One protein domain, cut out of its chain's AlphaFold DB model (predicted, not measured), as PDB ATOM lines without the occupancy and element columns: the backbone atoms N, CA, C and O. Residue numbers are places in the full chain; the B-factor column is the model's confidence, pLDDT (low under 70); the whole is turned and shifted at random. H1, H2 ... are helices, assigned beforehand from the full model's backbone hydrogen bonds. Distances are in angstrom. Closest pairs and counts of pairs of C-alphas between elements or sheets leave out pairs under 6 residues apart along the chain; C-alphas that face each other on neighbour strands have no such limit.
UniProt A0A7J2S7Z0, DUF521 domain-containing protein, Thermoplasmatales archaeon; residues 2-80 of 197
ATOM      1  N   ALA A   2      -4.082 -10.099   7.389       96.81
ATOM      2  CA  ALA A   2      -3.417  -9.331   8.453       96.81
ATOM      3  C   ALA A   2      -4.146  -9.408   9.805       96.81
ATOM      4  O   ALA A   2      -3.567  -9.919  10.751       96.81
ATOM      5  N   LEU A   3      -5.445  -9.074   9.845       97.56
ATOM      6  CA  LEU A   3      -6.271  -9.169  11.059       97.56
ATOM      7  C   LEU A   3      -6.155 -10.531  11.762       97.56
ATOM      8  O   LEU A   3      -6.008 -10.604  12.975       97.56
ATOM      9  N   GLY A   4      -6.182 -11.621  10.993       97.75
ATOM     10  CA  GLY A   4      -6.066 -12.958  11.563       97.75
ATOM     11  C   GLY A   4      -4.677 -13.249  12.110       97.75
ATOM     12  O   GLY A   4      -4.544 -13.887  13.144       97.75
ATOM     13  N   TYR A   5      -3.629 -12.748  11.464       98.19
ATOM     14  CA  TYR A   5      -2.283 -12.859  12.012       98.19
ATOM     15  C   TYR A   5      -2.157 -12.092  13.337       98.19
ATOM     16  O   TYR A   5      -1.689 -12.651  14.327       98.19
ATOM     17  N   THR A   6      -2.624 -10.841  13.378       98.31
ATOM     18  CA  THR A   6      -2.610  -9.994  14.580       98.31
ATOM     19  C   THR A   6      -3.337 -10.674  15.738       98.31
ATOM     20  O   THR A   6      -2.764 -10.883  16.806       98.31
ATOM     21  N   VAL A   7      -4.580 -11.105  15.508       98.19
ATOM     22  CA  VAL A   7      -5.401 -11.733  16.548       98.19
ATOM     23  C   VAL A   7      -4.807 -13.062  16.990       98.19
ATOM     24  O   VAL A   7      -4.713 -13.296  18.191       98.19
ATOM     25  N   GLY A   8      -4.335 -13.903  16.064       97.88
ATOM     26  CA  GLY A   8      -3.706 -15.176  16.418       97.88
ATOM     27  C   GLY A   8      -2.495 -14.993  17.336       97.88
ATOM     28  O   GLY A   8      -2.365 -15.707  18.329       97.88
ATOM     29  N   LYS A   9      -1.659 -13.973  17.094       97.50
ATOM     30  CA  LYS A   9      -0.538 -13.635  17.988       97.50
ATOM     31  C   LYS A   9      -0.987 -13.260  19.402       97.50
ATOM     32  O   LYS A   9      -0.302 -13.629  20.356       97.50
ATOM     33  N   LEU A  10      -2.097 -12.536  19.526       97.31
ATOM     34  CA  LEU A  10      -2.614 -12.042  20.803       97.31
ATOM     35  C   LEU A  10      -3.315 -13.147  21.600       97.31
ATOM     36  O   LEU A  10      -3.014 -13.362  22.774       97.31
ATOM     37  N   VAL A  11      -4.222 -13.883  20.956       96.94
ATOM     38  CA  VAL A  11      -5.107 -14.837  21.641       96.94
ATOM     39  C   VAL A  11      -4.511 -16.240  21.751       96.94
ATOM     40  O   VAL A  11      -5.000 -17.048  22.543       96.94
ATOM     41  N   LYS A  12      -3.436 -16.530  21.004       95.44
ATOM     42  CA  LYS A  12      -2.783 -17.845  20.953       95.44
ATOM     43  C   LYS A  12      -3.812 -18.933  20.621       95.44
ATOM     44  O   LYS A  12      -4.495 -18.825  19.613       95.44
ATOM     45  N   ASN A  13      -3.947 -19.959  21.456       93.88
ATOM     46  CA  ASN A  13      -4.855 -21.088  21.250       93.88
ATOM     47  C   ASN A  13      -6.268 -20.869  21.826       93.88
ATOM     48  O   ASN A  13      -7.053 -21.817  21.872       93.88
ATOM     49  N   LYS A  14      -6.605 -19.655  22.292       96.25
ATOM     50  CA  LYS A  14      -7.973 -19.310  22.714       96.25
ATOM     51  C   LYS A  14      -8.908 -19.198  21.497       96.25
ATOM     52  O   LYS A  14      -8.454 -19.036  20.367       96.25
ATOM     53  N   ILE A  15     -10.218 -19.239  21.746       96.19
ATOM     54  CA  ILE A  15     -11.278 -19.087  20.735       96.19
ATOM     55  C   ILE A  15     -11.807 -17.643  20.795       96.19
ATOM     56  O   ILE A  15     -12.523 -17.310  21.741       96.19
ATOM     57  N   PRO A  16     -11.444 -16.755  19.848       97.38
ATOM     58  CA  PRO A  16     -11.915 -15.374  19.857       97.38
ATOM     59  C   PRO A  16     -13.358 -15.247  19.346       97.38
ATOM     60  O   PRO A  16     -13.776 -15.936  18.413       97.38
ATOM     61  N   PHE A  17     -14.090 -14.298  19.930       97.56
ATOM     62  CA  PHE A  17     -15.375 -13.805  19.435       97.56
ATOM     63  C   PHE A  17     -15.174 -12.396  18.866       97.56
ATOM     64  O   PHE A  17     -14.761 -11.486  19.585       97.56
ATOM     65  N   PHE A  18     -15.457 -12.212  17.580       97.50
ATOM     66  CA  PHE A  18     -15.272 -10.949  16.873       97.50
ATOM     67  C   PHE A  18     -16.543 -10.101  16.879       97.50
ATOM     68  O   PHE A  18     -17.627 -10.593  16.566       97.50
ATOM     69  N   ARG A  19     -16.370  -8.802  17.143       95.81
ATOM     70  CA  ARG A  19     -17.358  -7.744  16.890       95.81
ATOM     71  C   ARG A  19     -16.794  -6.723  15.908       95.81
ATOM     72  O   ARG A  19     -15.586  -6.500  15.898       95.81
ATOM     73  N   GLY A  20     -17.664  -6.099  15.116       94.00
ATOM     74  CA  GLY A  20     -17.287  -5.043  14.167       94.00
ATOM     75  C   GLY A  20     -16.766  -5.533  12.811       94.00
ATOM     76  O   GLY A  20     -16.402  -4.713  11.973       94.00
ATOM     77  N   ILE A  21     -16.750  -6.847  12.563       95.44
ATOM     78  CA  ILE A  21     -16.599  -7.373  11.201       95.44
ATOM     79  C   ILE A  21     -17.927  -7.136  10.462       95.44
ATOM     80  O   ILE A  21     -18.965  -7.468  11.028       95.44
ATOM     81  N   PRO A  22     -17.922  -6.582   9.233       94.19
ATOM     82  CA  PRO A  22     -19.148  -6.361   8.470       94.19
ATOM     83  C   PRO A  22     -19.931  -7.651   8.198       94.19
ATOM     84  O   PRO A  22     -19.342  -8.672   7.854       94.19
ATOM     85  N   ASP A  23     -21.259  -7.578   8.235       92.19
ATOM     86  CA  ASP A  23     -22.132  -8.745   8.025       92.19
ATOM     87  C   ASP A  23     -22.068  -9.306   6.588       92.19
ATOM     88  O   ASP A  23     -22.455 -10.444   6.333       92.19
ATOM     89  N   ASN A  24     -21.562  -8.522   5.628       93.88
ATOM     90  CA  ASN A  24     -21.447  -8.907   4.219       93.88
ATOM     91  C   ASN A  24     -20.107  -9.571   3.853       93.88
ATOM     92  O   ASN A  24     -19.798  -9.685   2.663       93.88
ATOM     93  N   VAL A  25     -19.298  -9.977   4.839       95.88
ATOM     94  CA  VAL A  25     -18.047 -10.696   4.570       95.88
ATOM     95  C   VAL A  25     -18.295 -12.026   3.869       95.88
ATOM     96  O   VAL A  25     -19.203 -12.787   4.204       95.88
ATOM     97  N   ASP A  26     -17.444 -12.333   2.895       95.50
ATOM     98  CA  ASP A  26     -17.527 -13.583   2.155       95.50
ATOM     99  C   ASP A  26     -16.700 -14.710   2.802       95.50
ATOM    100  O   ASP A  26     -15.845 -14.519   3.676       95.50
ATOM    101  N   THR A  27     -16.939 -15.938   2.342       95.00
ATOM    102  CA  THR A  27     -16.245 -17.115   2.875       95.00
ATOM    103  C   THR A  27     -14.743 -17.123   2.572       95.00
ATOM    104  O   THR A  27     -14.002 -17.786   3.290       95.00
ATOM    105  N   ASP A  28     -14.261 -16.411   1.548       96.81
ATOM    106  CA  ASP A  28     -12.830 -16.321   1.234       96.81
ATOM    107  C   ASP A  28     -12.105 -15.370   2.202       96.81
ATOM    108  O   ASP A  28     -10.997 -15.674   2.662       96.81
ATOM    109  N   GLN A  29     -12.759 -14.278   2.602       96.50
ATOM    110  CA  GLN A  29     -12.293 -13.374   3.653       96.50
ATOM    111  C   GLN A  29     -12.232 -14.086   5.011       96.50
ATOM    112  O   GLN A  29     -11.188 -14.052   5.671       96.50
ATOM    113  N   LEU A  30     -13.296 -14.804   5.387       97.12
ATOM    114  CA  LEU A  30     -13.353 -15.611   6.616       97.12
ATOM    115  C   LEU A  30     -12.319 -16.754   6.607       97.12
ATOM    116  O   LEU A  30     -11.607 -16.982   7.590       97.12
ATOM    117  N   LYS A  31     -12.143 -17.434   5.466       96.94
ATOM    118  CA  LYS A  31     -11.083 -18.438   5.255       96.94
ATOM    119  C   LYS A  31      -9.692 -17.835   5.473       96.94
ATOM    120  O   LYS A  31      -8.859 -18.429   6.158       96.94
ATOM    121  N   SER A  32      -9.435 -16.648   4.918       97.06
ATOM    122  CA  SER A  32      -8.164 -15.927   5.078       97.06
ATOM    123  C   SER A  32      -7.919 -15.481   6.524       97.06
ATOM    124  O   SER A  32      -6.780 -15.526   6.996       97.06
ATOM    125  N   LEU A  33      -8.970 -15.050   7.230       97.88
ATOM    126  CA  LEU A  33      -8.933 -14.688   8.650       97.88
ATOM    127  C   LEU A  33      -8.537 -15.896   9.511       97.88
ATOM    128  O   LEU A  33      -7.507 -15.857  10.188       97.88
ATOM    129  N   GLY A  34      -9.301 -16.987   9.419       98.00
ATOM    130  CA  GLY A  34      -9.073 -18.205  10.200       98.00
ATOM    131  C   GLY A  34      -7.704 -18.831   9.946       98.00
ATOM    132  O   GLY A  34      -6.981 -19.160  10.881       98.00
ATOM    133  N   ALA A  35      -7.296 -18.934   8.680       97.75
ATOM    134  CA  ALA A  35      -6.019 -19.547   8.336       97.75
ATOM    135  C   ALA A  35      -4.804 -18.774   8.865       97.75
ATOM    136  O   ALA A  35      -3.818 -19.393   9.263       97.75
ATOM    137  N   ALA A  36      -4.865 -17.440   8.870       98.06
ATOM    138  CA  ALA A  36      -3.800 -16.614   9.427       98.06
ATOM    139  C   ALA A  36      -3.750 -16.701  10.964       98.06
ATOM    140  O   ALA A  36      -2.654 -16.767  11.524       98.06
ATOM    141  N   MET A  37      -4.906 -16.784  11.637       98.25
ATOM    142  CA  MET A  37      -4.968 -17.030  13.087       98.25
ATOM    143  C   MET A  37      -4.400 -18.398  13.461       98.25
ATOM    144  O   MET A  37      -3.574 -18.498  14.367       98.25
ATOM    145  N   ALA A  38      -4.778 -19.446  12.729       97.81
ATOM    146  CA  ALA A  38      -4.242 -20.786  12.945       97.81
ATOM    147  C   ALA A  38      -2.714 -20.808  12.780       97.81
ATOM    148  O   ALA A  38      -2.013 -21.412  13.587       97.81
ATOM    149  N   ALA A  39      -2.187 -20.101  11.776       97.25
ATOM    150  CA  ALA A  39      -0.754 -20.068  11.499       97.25
ATOM    151  C   ALA A  39       0.074 -19.328  12.559       97.25
ATOM    152  O   ALA A  39       1.194 -19.734  12.862       97.25
ATOM    153  N   SER A  40      -0.468 -18.235  13.097       97.50
ATOM    154  CA  SER A  40       0.240 -17.335  14.016       97.50
ATOM    155  C   SER A  40      -0.003 -17.635  15.498       97.50
ATOM    156  O   SER A  40       0.840 -17.288  16.328       97.50
ATOM    157  N   GLY A  41      -1.134 -18.269  15.823       96.81
ATOM    158  CA  GLY A  41      -1.602 -18.490  17.192       96.81
ATOM    159  C   GLY A  41      -2.028 -19.914  17.532       96.81
ATOM    160  O   GLY A  41      -2.206 -20.204  18.707       96.81
ATOM    161  N   ALA A  42      -2.171 -20.816  16.555       96.69
ATOM    162  CA  ALA A  42      -2.839 -22.111  16.744       96.69
ATOM    163  C   ALA A  42      -4.311 -21.985  17.201       96.69
ATOM    164  O   ALA A  42      -4.832 -22.846  17.910       96.69
ATOM    165  N   VAL A  43      -4.999 -20.921  16.767       98.06
ATOM    166  CA  VAL A  43      -6.450 -20.760  16.949       98.06
ATOM    167  C   VAL A  43      -7.183 -21.827  16.134       98.06
ATOM    168  O   VAL A  43      -7.073 -21.855  14.907       98.06
ATOM    169  N   ALA A  44      -7.939 -22.689  16.812       95.81
ATOM    170  CA  ALA A  44      -8.688 -23.773  16.171       95.81
ATOM    171  C   ALA A  44     -10.047 -23.324  15.609       95.81
ATOM    172  O   ALA A  44     -10.512 -23.857  14.604       95.81
ATOM    173  N   LEU A  45     -10.684 -22.348  16.260       95.75
ATOM    174  CA  LEU A  45     -12.030 -21.873  15.954       95.75
ATOM    175  C   LEU A  45     -12.147 -20.394  16.329       95.75
ATOM    176  O   LEU A  45     -11.427 -19.915  17.202       95.75
ATOM    177  N   TYR A  46     -13.068 -19.686  15.690       97.12
ATOM    178  CA  TYR A  46     -13.475 -18.337  16.060       97.12
ATOM    179  C   TYR A  46     -14.957 -18.143  15.739       97.12
ATOM    180  O   TYR A  46     -15.510 -18.859  14.902       97.12
ATOM    181  N   HIS A  47     -15.567 -17.142  16.364       97.38
ATOM    182  CA  HIS A  47     -16.944 -16.734  16.087       97.38
ATOM    183  C   HIS A  47     -16.974 -15.278  15.638       97.38
ATOM    184  O   HIS A  47     -16.156 -14.474  16.087       97.38
ATOM    185  N   VAL A  48     -17.918 -14.932  14.774       97.62
ATOM    186  CA  VAL A  48     -18.134 -13.567  14.290       97.62
ATOM    187  C   VAL A  48     -19.598 -13.218  14.502       97.62
ATOM    188  O   VAL A  48     -20.477 -13.939  14.024       97.62
ATOM    189  N   GLU A  49     -19.846 -12.133  15.238       96.38
ATOM    190  CA  GLU A  49     -21.190 -11.606  15.498       96.38
ATOM    191  C   GLU A  49     -21.979 -11.472  14.184       96.38
ATOM    192  O   GLU A  49     -21.428 -11.021  13.185       96.38
ATOM    193  N   ASN A  50     -23.232 -11.943  14.171       94.69
ATOM    194  CA  ASN A  50     -24.153 -11.961  13.019       94.69
ATOM    195  C   ASN A  50     -23.711 -12.747  11.766       94.69
ATOM    196  O   ASN A  50     -24.469 -12.817  10.801       94.69
ATOM    197  N   VAL A  51     -22.529 -13.371  11.766       96.31
ATOM    198  CA  VAL A  51     -21.976 -14.065  10.589       96.31
ATOM    199  C   VAL A  51     -21.832 -15.566  10.826       96.31
ATOM    200  O   VAL A  51     -22.229 -16.370   9.983       96.31
ATOM    201  N   THR A  52     -21.257 -15.985  11.959       94.88
ATOM    202  CA  THR A  52     -21.116 -17.420  12.253       94.88
ATOM    203  C   THR A  52     -22.418 -17.989  12.826       94.88
ATOM    204  O   THR A  52     -22.968 -17.377  13.744       94.88
ATOM    205  N   PRO A  53     -22.892 -19.172  12.379       92.25
ATOM    206  CA  PRO A  53     -24.200 -19.719  12.771       92.25
ATOM    207  C   PRO A  53     -24.433 -19.900  14.279       92.25
ATOM    208  O   PRO A  53     -25.573 -19.987  14.729       92.25
ATOM    209  N   ASP A  54     -23.367 -20.019  15.065       92.06
ATOM    210  CA  ASP A  54     -23.393 -20.256  16.505       92.06
ATOM    211  C   ASP A  54     -23.020 -19.022  17.343       92.06
ATOM    212  O   ASP A  54     -22.932 -19.135  18.565       92.06
ATOM    213  N   ALA A  55     -22.867 -17.842  16.726       92.44
ATOM    214  CA  ALA A  55     -22.450 -16.614  17.411       92.44
ATOM    215  C   ALA A  55     -23.327 -16.271  18.631       92.44
ATOM    216  O   ALA A  55     -22.816 -15.879  19.682       92.44
ATOM    217  N   ASP A  56     -24.642 -16.473  18.527       91.75
ATOM    218  CA  ASP A  56     -25.589 -16.169  19.608       91.75
ATOM    219  C   ASP A  56     -25.523 -17.153  20.779       91.75
ATOM    220  O   ASP A  56     -25.965 -16.836  21.884       91.75
ATOM    221  N   LYS A  57     -24.937 -18.335  20.562       92.62
ATOM    222  CA  LYS A  57     -24.784 -19.381  21.583       92.62
ATOM    223  C   LYS A  57     -23.511 -19.205  22.410       92.62
ATOM    224  O   LYS A  57     -23.349 -19.872  23.431       92.62
ATOM    225  N   VAL A  58     -22.605 -18.324  21.988       92.88
ATOM    226  CA  VAL A  58     -21.345 -18.069  22.690       92.88
ATOM    227  C   VAL A  58     -21.617 -17.290  23.977       92.88
ATOM    228  O   VAL A  58     -22.207 -16.206  23.959       92.88
ATOM    229  N   ASN A  59     -21.143 -17.814  25.112       92.19
ATOM    230  CA  ASN A  59     -21.177 -17.086  26.376       92.19
ATOM    231  C   ASN A  59     -20.161 -15.932  26.343       92.19
ATOM    232  O   ASN A  59     -18.953 -16.150  26.299       92.19
ATOM    233  N   LYS A  60     -20.678 -14.702  26.376       91.38
ATOM    234  CA  LYS A  60     -19.898 -13.460  26.268       91.38
ATOM    235  C   LYS A  60     -19.534 -12.848  27.628       91.38
ATOM    236  O   LYS A  60     -18.851 -11.823  27.677       91.38
ATOM    237  N   ASN A  61     -19.992 -13.438  28.731       92.25
ATOM    238  CA  ASN A  61     -19.808 -12.875  30.065       92.25
ATOM    239  C   ASN A  61     -18.362 -13.039  30.540       92.25
ATOM    240  O   ASN A  61     -17.810 -14.135  30.508       92.25
ATOM    241  N   GLY A  62     -17.757 -11.941  31.002       91.06
ATOM    242  CA  GLY A  62     -16.397 -11.948  31.552       91.06
ATOM    243  C   GLY A  62     -15.283 -12.167  30.523       91.06
ATOM    244  O   GLY A  62     -14.146 -12.401  30.921       91.06
ATOM    245  N   LEU A  63     -15.579 -12.091  29.218       94.00
ATOM    246  CA  LEU A  63     -14.546 -12.198  28.189       94.00
ATOM    247  C   LEU A  63     -13.591 -11.000  28.239       94.00
ATOM    248  O   LEU A  63     -14.013  -9.844  28.341       94.00
ATOM    249  N   GLU A  64     -12.302 -11.299  28.107       95.19
ATOM    250  CA  GLU A  64     -11.257 -10.319  27.825       95.19
ATOM    251  C   GLU A  64     -11.604  -9.556  26.539       95.19
ATOM    252  O   GLU A  64     -11.966 -10.156  25.525       95.19
ATOM    253  N   LYS A  65     -11.510  -8.224  26.584       96.38
ATOM    254  CA  LYS A  65     -11.801  -7.360  25.437       96.38
ATOM    255  C   LYS A  65     -10.502  -6.806  24.882       96.38
ATOM    256  O   LYS A  65      -9.768  -6.126  25.590       96.38
ATOM    257  N   ILE A  66     -10.268  -7.076  23.605       96.81
ATOM    258  CA  ILE A  66      -9.114  -6.590  22.856       96.81
ATOM    259  C   ILE A  66      -9.657  -5.792  21.676       96.81
ATOM    260  O   ILE A  66     -10.453  -6.312  20.893       96.81
ATOM    261  N   THR A  67      -9.240  -4.536  21.558       97.50
ATOM    262  CA  THR A  67      -9.552  -3.696  20.398       97.50
ATOM    263  C   THR A  67      -8.411  -3.814  19.401       97.50
ATOM    264  O   THR A  67      -7.266  -3.593  19.777       97.50
ATOM    265  N   ILE A  68      -8.728  -4.154  18.150       97.75
ATOM    266  CA  ILE A  68      -7.770  -4.125  17.041       97.75
ATOM    267  C   ILE A  68      -7.979  -2.826  16.268       97.75
ATOM    268  O   ILE A  68      -9.104  -2.507  15.883       97.75
ATOM    269  N   THR A  69      -6.898  -2.089  16.065       97.19
ATOM    270  CA  THR A  69      -6.853  -0.792  15.391       97.19
ATOM    271  C   THR A  69      -6.211  -0.908  14.010       97.19
ATOM    272  O   THR A  69      -5.589  -1.917  13.670       97.19
ATOM    273  N   ASP A  70      -6.329   0.146  13.204       96.31
ATOM    274  CA  ASP A  70      -5.645   0.213  11.910       96.31
ATOM    275  C   ASP A  70      -4.115   0.233  12.057       96.31
ATOM    276  O   ASP A  70      -3.417  -0.300  11.193       96.31
ATOM    277  N   GLU A  71      -3.585   0.778  13.160       98.00
ATOM    278  CA  GLU A  71      -2.143   0.750  13.433       98.00
ATOM    279  C   GLU A  71      -1.660  -0.687  13.671       98.00
ATOM    280  O   GLU A  71      -0.666  -1.093  13.075       98.00
ATOM    281  N   ASP A  72      -2.420  -1.516  14.399       97.69
ATOM    282  CA  ASP A  72      -2.078  -2.937  14.590       97.69
ATOM    283  C   ASP A  72      -1.992  -3.696  13.250       97.69
ATOM    284  O   ASP A  72      -1.159  -4.594  13.050       97.69
ATOM    285  N   LEU A  73      -2.870  -3.345  12.301       97.06
ATOM    286  CA  LEU A  73      -2.855  -3.918  10.956       97.06
ATOM    287  C   LEU A  73      -1.653  -3.422  10.153       97.06
ATOM    288  O   LEU A  73      -1.027  -4.225   9.455       97.06
ATOM    289  N   LYS A  74      -1.320  -2.134  10.256       97.38
ATOM    290  CA  LYS A  74      -0.157  -1.534   9.598       97.38
ATOM    291  C   LYS A  74       1.148  -2.157  10.097       97.38
ATOM    292  O   LYS A  74       1.905  -2.669   9.274       97.38
ATOM    293  N   GLU A  75       1.341  -2.255  11.411       97.69
ATOM    294  CA  GLU A  75       2.484  -2.951  12.020       97.69
ATOM    295  C   GLU A  75       2.569  -4.412  11.557       97.69
ATOM    296  O   GLU A  75       3.646  -4.955  11.296       97.69
ATOM    297  N   THR A  76       1.418  -5.073  11.404       97.19
ATOM    298  CA  THR A  76       1.363  -6.442  10.883       97.19
ATOM    299  C   THR A  76       1.829  -6.522   9.430       97.19
ATOM    300  O   THR A  76       2.569  -7.446   9.084       97.19
ATOM    301  N   TYR A  77       1.426  -5.581   8.573       97.19
ATOM    302  CA  TYR A  77       1.921  -5.519   7.196       97.19
ATOM    303  C   TYR A  77       3.420  -5.231   7.147       97.19
ATOM    304  O   TYR A  77       4.116  -5.918   6.402       97.19
ATOM    305  N   GLU A  78       3.922  -4.288   7.943       96.75
ATOM    306  CA  GLU A  78       5.356  -3.977   8.035       96.75
ATOM    307  C   GLU A  78       6.160  -5.202   8.480       96.75
ATOM    308  O   GLU A  78       7.161  -5.555   7.866       96.75
ATOM    309  N   LYS A  79       5.669  -5.930   9.485       96.88
ATOM    310  CA  LYS A  79       6.324  -7.138   9.995       96.88
ATOM    311  C   LYS A  79       6.333  -8.302   9.005       96.88
ATOM    312  O   LYS A  79       7.284  -9.081   8.982       96.88
ATOM    313  N   LEU A  80       5.243  -8.489   8.262       97.31
ATOM    314  CA  LEU A  80       5.091  -9.607   7.325       97.31
ATOM    315  C   LEU A  80       5.726  -9.336   5.956       97.31
ATOM    316  O   LEU A  80       5.956 -10.285   5.207       97.31
TER     317      LEU A  80
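What this domain is: This is residues 2 to 80 of the 197 residues of the protein "DUF521 domain-containing protein" of Thermoplasmatales archaeon (UniProt A0A7J2S7Z0). Picture H1 in the middle of three helices, with H2 packed on it slantwise and H3 crosswise near its first residue, while two long loops, residues 12 to 26 and 42 to 69, make most of the opposite side. A short parallel pairing of residues 17 to 18 with 47 to 48 ties these loops together, and the longest axis runs from the second loop to H3. The printed part has 79 residues with three named helices, in the order H1, H2, H3, and no named strand; its class is all helix, though under half of the residues, 36 of 79, are in named elements. It is compact, with a radius of gyration of the C-alphas of 12.2 A and spans of 36 by 28 by 21 A.

Where its parts are: Find C-alpha 2 at (-3.417, -9.331, 8.453); from there H1 runs through residues 2 to 11, 14.4 A long. Next find C-alpha 27 at (-16.245, -17.115, 2.875), where H2 begins; it covers residues 27 to 41 and measures 20.5 A. H3, residues 70 to 80, is 15.3 A long and ends at C-alpha 80, (5.091, -9.607, 7.325).

How they stand to each other: Look first at Gly 8 and Gly 41: their C-alphas, 4.0 A apart, are the closest of H1 and H2, which touch. These helices run the same way at a steep tilt of 41 degrees. Then go to Ala 2 and Leu 73, the closest C-alphas of H1 and H3, at 6.0 A. H1 and H3 touch and are about perpendicular, at 85 degrees. H2 and H3 are apart. In H1, H2 and H3 every O i to N i+4 pair is within hydrogen-bond range.

The domain as a whole: The C-alphas farthest apart, those of Lys 57 and Glu 78, are 36.5 A from each other. Both links are long, with 15 residues from H1 to H2 and 28 from H2 to H3. The printed part has no cut. Its mean pLDDT is 96.1, and no printed residue is under 70.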